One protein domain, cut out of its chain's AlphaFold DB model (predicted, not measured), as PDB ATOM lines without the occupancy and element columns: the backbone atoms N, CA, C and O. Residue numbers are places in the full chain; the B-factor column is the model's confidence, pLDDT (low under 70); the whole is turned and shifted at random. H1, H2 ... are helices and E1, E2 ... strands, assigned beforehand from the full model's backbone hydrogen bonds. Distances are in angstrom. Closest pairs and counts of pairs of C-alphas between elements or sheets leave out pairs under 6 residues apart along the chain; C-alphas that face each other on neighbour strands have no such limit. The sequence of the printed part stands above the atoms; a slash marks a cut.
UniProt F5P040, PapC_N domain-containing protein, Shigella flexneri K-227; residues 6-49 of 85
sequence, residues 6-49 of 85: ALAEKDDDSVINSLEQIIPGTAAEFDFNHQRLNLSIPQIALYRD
ATOM      1  N   ALA A   6      -5.514   2.107 -38.985       71.56
ATOM      2  CA  ALA A   6      -4.250   1.385 -38.903       71.56
ATOM      3  C   ALA A   6      -3.199   2.060 -38.000       71.56
ATOM      4  O   ALA A   6      -2.280   1.384 -37.545       71.56
ATOM      5  N   LEU A   7      -3.309   3.373 -37.758       73.31
ATOM      6  CA  LEU A   7      -2.440   4.098 -36.825       73.31
ATOM      7  C   LEU A   7      -3.032   4.175 -35.418       73.31
ATOM      8  O   LEU A   7      -2.275   4.173 -34.459       73.31
ATOM      9  N   ALA A   8      -4.360   4.210 -35.287       73.88
ATOM     10  CA  ALA A   8      -5.031   4.302 -33.989       73.88
ATOM     11  C   ALA A   8      -4.889   3.025 -33.140       73.88
ATOM     12  O   ALA A   8      -4.957   3.090 -31.917       73.88
ATOM     13  N   GLU A   9      -4.699   1.870 -33.781       76.56
ATOM     14  CA  GLU A   9      -4.537   0.574 -33.106       76.56
ATOM     15  C   GLU A   9      -3.076   0.268 -32.719       76.56
ATOM     16  O   GLU A   9      -2.799  -0.699 -32.012       76.56
ATOM     17  N   LYS A  10      -2.118   1.069 -33.193       75.94
ATOM     18  CA  LYS A  10      -0.689   0.827 -32.985       75.94
ATOM     19  C   LYS A  10      -0.181   1.537 -31.733       75.94
ATOM     20  O   LYS A  10      -0.456   2.712 -31.535       75.94
ATOM     21  N   ASP A  11       0.640   0.835 -30.952       81.94
ATOM     22  CA  ASP A  11       1.424   1.450 -29.878       81.94
ATOM     23  C   ASP A  11       2.415   2.484 -30.440       81.94
ATOM     24  O   ASP A  11       2.938   2.321 -31.554       81.94
ATOM     25  N   ASP A  12       2.725   3.500 -29.630       78.88
ATOM     26  CA  ASP A  12       3.641   4.601 -29.971       78.88
ATOM     27  C   ASP A  12       5.041   4.111 -30.385       78.88
ATOM     28  O   ASP A  12       5.677   4.699 -31.260       78.88
ATOM     29  N   ASP A  13       5.500   2.990 -29.822       81.88
ATOM     30  CA  ASP A  13       6.819   2.406 -30.106       81.88
ATOM     31  C   ASP A  13       6.825   1.465 -31.324       81.88
ATOM     32  O   ASP A  13       7.831   0.815 -31.637       81.88
ATOM     33  N   SER A  14       5.699   1.334 -32.029       82.94
ATOM     34  CA  SER A  14       5.601   0.375 -33.120       82.94
ATOM     35  C   SER A  14       6.382   0.834 -34.360       82.94
ATOM     36  O   SER A  14       6.153   1.899 -34.933       82.94
ATOM     37  N   VAL A  15       7.294  -0.016 -34.836       82.69
ATOM     38  CA  VAL A  15       8.077   0.279 -36.043       82.69
ATOM     39  C   VAL A  15       7.167   0.258 -37.275       82.69
ATOM     40  O   VAL A  15       6.439  -0.712 -37.523       82.69
ATOM     41  N   ILE A  16       7.226   1.329 -38.069       83.19
ATOM     42  CA  ILE A  16       6.542   1.448 -39.358       83.19
ATOM     43  C   ILE A  16       7.560   1.226 -40.475       83.19
ATOM     44  O   ILE A  16       8.435   2.052 -40.710       83.19
ATOM     45  N   ASN A  17       7.424   0.101 -41.179       81.81
ATOM     46  CA  ASN A  17       8.324  -0.262 -42.278       81.81
ATOM     47  C   ASN A  17       7.928   0.377 -43.619       81.81
ATOM     48  O   ASN A  17       8.766   0.509 -44.505       81.81
ATOM     49  N   SER A  18       6.656   0.750 -43.794       82.94
ATOM     50  CA  SER A  18       6.157   1.370 -45.024       82.94
ATOM     51  C   SER A  18       5.017   2.333 -44.709       82.94
ATOM     52  O   SER A  18       3.979   1.931 -44.187       82.94
ATOM     53  N   LEU A  19       5.220   3.613 -45.035       83.31
ATOM     54  CA  LEU A  19       4.219   4.664 -44.840       83.31
ATOM     55  C   LEU A  19       3.072   4.542 -45.858       83.31
ATOM     56  O   LEU A  19       1.912   4.756 -45.518       83.31
ATOM     57  N   GLU A  20       3.402   4.109 -47.076       84.88
ATOM     58  CA  GLU A  20       2.495   3.934 -48.222       84.88
ATOM     59  C   GLU A  20       1.392   2.911 -47.962       84.88
ATOM     60  O   GLU A  20       0.255   3.095 -48.394       84.88
ATOM     61  N   GLN A  21       1.718   1.846 -47.226       84.25
ATOM     62  CA  GLN A  21       0.761   0.799 -46.860       84.25
ATOM     63  C   GLN A  21      -0.247   1.263 -45.806       84.25
ATOM     64  O   GLN A  21      -1.354   0.734 -45.743       84.25
ATOM     65  N   ILE A  22       0.138   2.229 -44.973       84.50
ATOM     66  CA  ILE A  22      -0.678   2.706 -43.855       84.50
ATOM     67  C   ILE A  22      -1.515   3.916 -44.276       84.50
ATOM     68  O   ILE A  22      -2.687   4.015 -43.918       84.50
ATOM     69  N   ILE A  23      -0.921   4.827 -45.048       86.38
ATOM     70  CA  ILE A  23      -1.559   6.048 -45.533       86.38
ATOM     71  C   ILE A  23      -1.448   6.075 -47.066       86.38
ATOM     72  O   ILE A  23      -0.382   6.407 -47.603       86.38
ATOM     73  N   PRO A  24      -2.539   5.763 -47.790       85.12
ATOM     74  CA  PRO A  24      -2.547   5.802 -49.246       85.12
ATOM     75  C   PRO A  24      -2.165   7.184 -49.786       85.12
ATOM     76  O   PRO A  24      -2.647   8.204 -49.301       85.12
ATOM     77  N   GLY A  25      -1.322   7.221 -50.820       85.31
ATOM     78  CA  GLY A  25      -0.864   8.473 -51.434       85.31
ATOM     79  C   GLY A  25       0.285   9.166 -50.697       85.31
ATOM     80  O   GLY A  25       0.599  10.313 -51.021       85.31
ATOM     81  N   THR A  26       0.912   8.500 -49.722       90.25
ATOM     82  CA  THR A  26       2.213   8.931 -49.196       90.25
ATOM     83  C   THR A  26       3.359   8.535 -50.126       90.25
ATOM     84  O   THR A  26       3.206   7.657 -50.971       90.25
ATOM     85  N   ALA A  27       4.502   9.206 -49.992       89.88
ATOM     86  CA  ALA A  27       5.754   8.822 -50.640       89.88
ATOM     87  C   ALA A  27       6.942   9.215 -49.753       89.88
ATOM     88  O   ALA A  27       6.897  10.258 -49.090       89.88
ATOM     89  N   ALA A  28       7.999   8.402 -49.760       90.81
ATOM     90  CA  ALA A  28       9.237   8.665 -49.033       90.81
ATOM     91  C   ALA A  28      10.457   8.442 -49.935       90.81
ATOM     92  O   ALA A  28      10.658   7.356 -50.469       90.81
ATOM     93  N   GLU A  29      11.296   9.466 -50.078       92.69
ATOM     94  CA  GLU A  29      12.510   9.412 -50.895       92.69
ATOM     95  C   GLU A  29      13.695   9.954 -50.097       92.69
ATOM     96  O   GLU A  29      13.650  11.071 -49.577       92.69
ATOM     97  N   PHE A  30      14.768   9.170 -49.997       93.81
ATOM     98  CA  PHE A  30      15.985   9.597 -49.316       93.81
ATOM     99  C   PHE A  30      17.043  10.060 -50.319       93.81
ATOM    100  O   PHE A  30      17.567   9.275 -51.109       93.81
ATOM    101  N   ASP A  31      17.385  11.341 -50.250       95.75
ATOM    102  CA  ASP A  31      18.495  11.935 -50.977       95.75
ATOM    103  C   ASP A  31      19.781  11.776 -50.158       95.75
ATOM    104  O   ASP A  31      20.071  12.556 -49.244       95.75
ATOM    105  N   PHE A  32      20.559  10.744 -50.494       95.88
ATOM    106  CA  PHE A  32      21.831  10.436 -49.837       95.88
ATOM    107  C   PHE A  32      22.870  11.553 -49.976       95.88
ATOM    108  O   PHE A  32      23.640  11.779 -49.044       95.88
ATOM    109  N   ASN A  33      22.898  12.257 -51.112       96.50
ATOM    110  CA  ASN A  33      23.912  13.279 -51.379       96.50
ATOM    111  C   ASN A  33      23.722  14.500 -50.474       96.50
ATOM    112  O   ASN A  33      24.697  15.135 -50.076       96.50
ATOM    113  N   HIS A  34      22.470  14.800 -50.126       96.44
ATOM    114  CA  HIS A  34      22.109  15.920 -49.260       96.44
ATOM    115  C   HIS A  34      21.687  15.497 -47.847       96.44
ATOM    116  O   HIS A  34      21.271  16.353 -47.068       96.44
ATOM    117  N   GLN A  35      21.767  14.201 -47.517       95.44
ATOM    118  CA  GLN A  35      21.275  13.624 -46.258       95.44
ATOM    119  C   GLN A  35      19.839  14.067 -45.927       95.44
ATOM    120  O   GLN A  35      19.515  14.383 -44.781       95.44
ATOM    121  N   ARG A  36      18.968  14.123 -46.942       96.50
ATOM    122  CA  ARG A  36      17.613  14.669 -46.816       96.50
ATOM    123  C   ARG A  36      16.565  13.601 -47.078       96.50
ATOM    124  O   ARG A  36      16.546  12.995 -48.142       96.50
ATOM    125  N   LEU A  37      15.646  13.426 -46.134       92.50
ATOM    126  CA  LEU A  37      14.457  12.600 -46.322       92.50
ATOM    127  C   LEU A  37      13.295  13.478 -46.806       92.50
ATOM    128  O   LEU A  37      12.811  14.333 -46.065       92.50
ATOM    129  N   ASN A  38      12.859  13.277 -48.047       93.50
ATOM    130  CA  ASN A  38      11.682  13.928 -48.614       93.50
ATOM    131  C   ASN A  38      10.448  13.065 -48.324       93.50
ATOM    132  O   ASN A  38      10.384  11.915 -48.753       93.50
ATOM    133  N   LEU A  39       9.471  13.627 -47.610       91.00
ATOM    134  CA  LEU A  39       8.212  12.961 -47.275       91.00
ATOM    135  C   LEU A  39       7.040  13.721 -47.894       91.00
ATOM    136  O   LEU A  39       6.924  14.934 -47.726       91.00
ATOM    137  N   SER A  40       6.157  12.997 -48.577       91.62
ATOM    138  CA  SER A  40       4.885  13.510 -49.082       91.62
ATOM    139  C   SER A  40       3.744  12.818 -48.349       91.62
ATOM    140  O   SER A  40       3.687  11.590 -48.333       91.62
ATOM    141  N   ILE A  41       2.846  13.595 -47.734       89.06
ATOM    142  CA  ILE A  41       1.680  13.089 -46.999       89.06
ATOM    143  C   ILE A  41       0.430  13.852 -47.453       89.06
ATOM    144  O   ILE A  41       0.452  15.087 -47.462       89.06
ATOM    145  N   PRO A  42      -0.674  13.167 -47.813       87.88
ATOM    146  CA  PRO A  42      -1.923  13.835 -48.155       87.88
ATOM    147  C   PRO A  42      -2.429  14.712 -47.007       87.88
ATOM    148  O   PRO A  42      -2.556  14.260 -45.874       87.88
ATOM    149  N   GLN A  43      -2.800  15.958 -47.301       85.88
ATOM    150  CA  GLN A  43      -3.229  16.927 -46.281       85.88
ATOM    151  C   GLN A  43      -4.440  16.459 -45.451       85.88
ATOM    152  O   GLN A  43      -4.588  16.877 -44.304       85.88
ATOM    153  N   ILE A  44      -5.306  15.608 -46.017       83.75
ATOM    154  CA  ILE A  44      -6.470  15.026 -45.324       83.75
ATOM    155  C   ILE A  44      -6.072  14.054 -44.202       83.75
ATOM    156  O   ILE A  44      -6.833  13.887 -43.257       83.75
ATOM    157  N   ALA A  45      -4.874  13.464 -44.286       82.06
ATOM    158  CA  ALA A  45      -4.331  12.531 -43.301       82.06
ATOM    159  C   ALA A  45      -3.649  13.228 -42.108       82.06
ATOM    160  O   ALA A  45      -3.211  12.559 -41.176       82.06
ATOM    161  N   LEU A  46      -3.516  14.559 -42.130       80.38
ATOM    162  CA  LEU A  46      -2.850  15.320 -41.073       80.38
ATOM    163  C   LEU A  46      -3.866  15.864 -40.065       80.38
ATOM    164  O   LEU A  46      -4.861  16.489 -40.446       80.38
ATOM    165  N   TYR A  47      -3.565  15.714 -38.771       75.00
ATOM    166  CA  TYR A  47      -4.284  16.434 -37.725       75.00
ATOM    167  C   TYR A  47      -4.108  17.933 -37.931       75.00
ATOM    168  O   TYR A  47      -3.000  18.468 -38.012       75.00
ATOM    169  N   ARG A  48      -5.238  18.619 -38.063       67.00
ATOM    170  CA  ARG A  48      -5.276  20.049 -38.332       67.00
ATOM    171  C   ARG A  48      -5.414  20.792 -37.014       67.00
ATOM    172  O   ARG A  48      -6.490  21.297 -36.701       67.00
ATOM    173  N   ASP A  49      -4.328  20.851 -36.253       65.62
ATOM    174  CA  ASP A  49      -4.268  21.747 -35.104       65.62
ATOM    175  C   ASP A  49      -4.453  23.193 -35.579       65.62
ATOM    176  O   ASP A  49      -4.068  23.572 -36.696       65.62
TER     177      ASP A  49
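Overview. This is residues 6 to 49 of the 85 residues of the protein "PapC_N domain-containing protein" of Shigella flexneri K-227 (UniProt F5P040). With little regular structure, this is a two-stranded hairpin, E1 and E2, whose turn sticks out with residues 31 to 36; the short helix H1 lies near the hairpin's other end, and residues 8 to 15 stand free as a loop. The 44 printed residues hold H1, E1 and E2 in that order, with 14 residues in named elements; the class is mixed, the sheet E1 - E2 antiparallel. The whole is loose, radius of gyration of the C-alphas 12.3 A, spanning 36 by 23 by 20 A.

Along the chain. Start at C-alpha 6, (-4.250, 1.385, -38.903); residues 6 to 18 have no named element. Find H1, residues 19 to 22, from C-alpha 19 at (4.219, 4.664, -44.840). E1, residues 27 to 31, runs 13.1 A; E2, residues 36 to 40, runs 13.0 A to C-alpha 40 at (4.885, 13.510, -49.082).

Arrangement. E1 and E2 are an antiparallel hairpin at 166 degrees; look at N 29 and O 38, 2.9 A, within hydrogen-bond range. The closest C-alphas of H1 and E1, Glu 20 and Ala 27, are 6.4 A apart; H1 and E2 are apart. H1 is too short for an O i to N i+4 pair; its one O i to N i+3 pair is within range.

Size, cuts and confidence. The C-alphas farthest apart, Glu 9 and Asn 33, are 36.1 A apart. The printed part has no cut, and both links are tight. Residues 48 to 49 are under pLDDT 70.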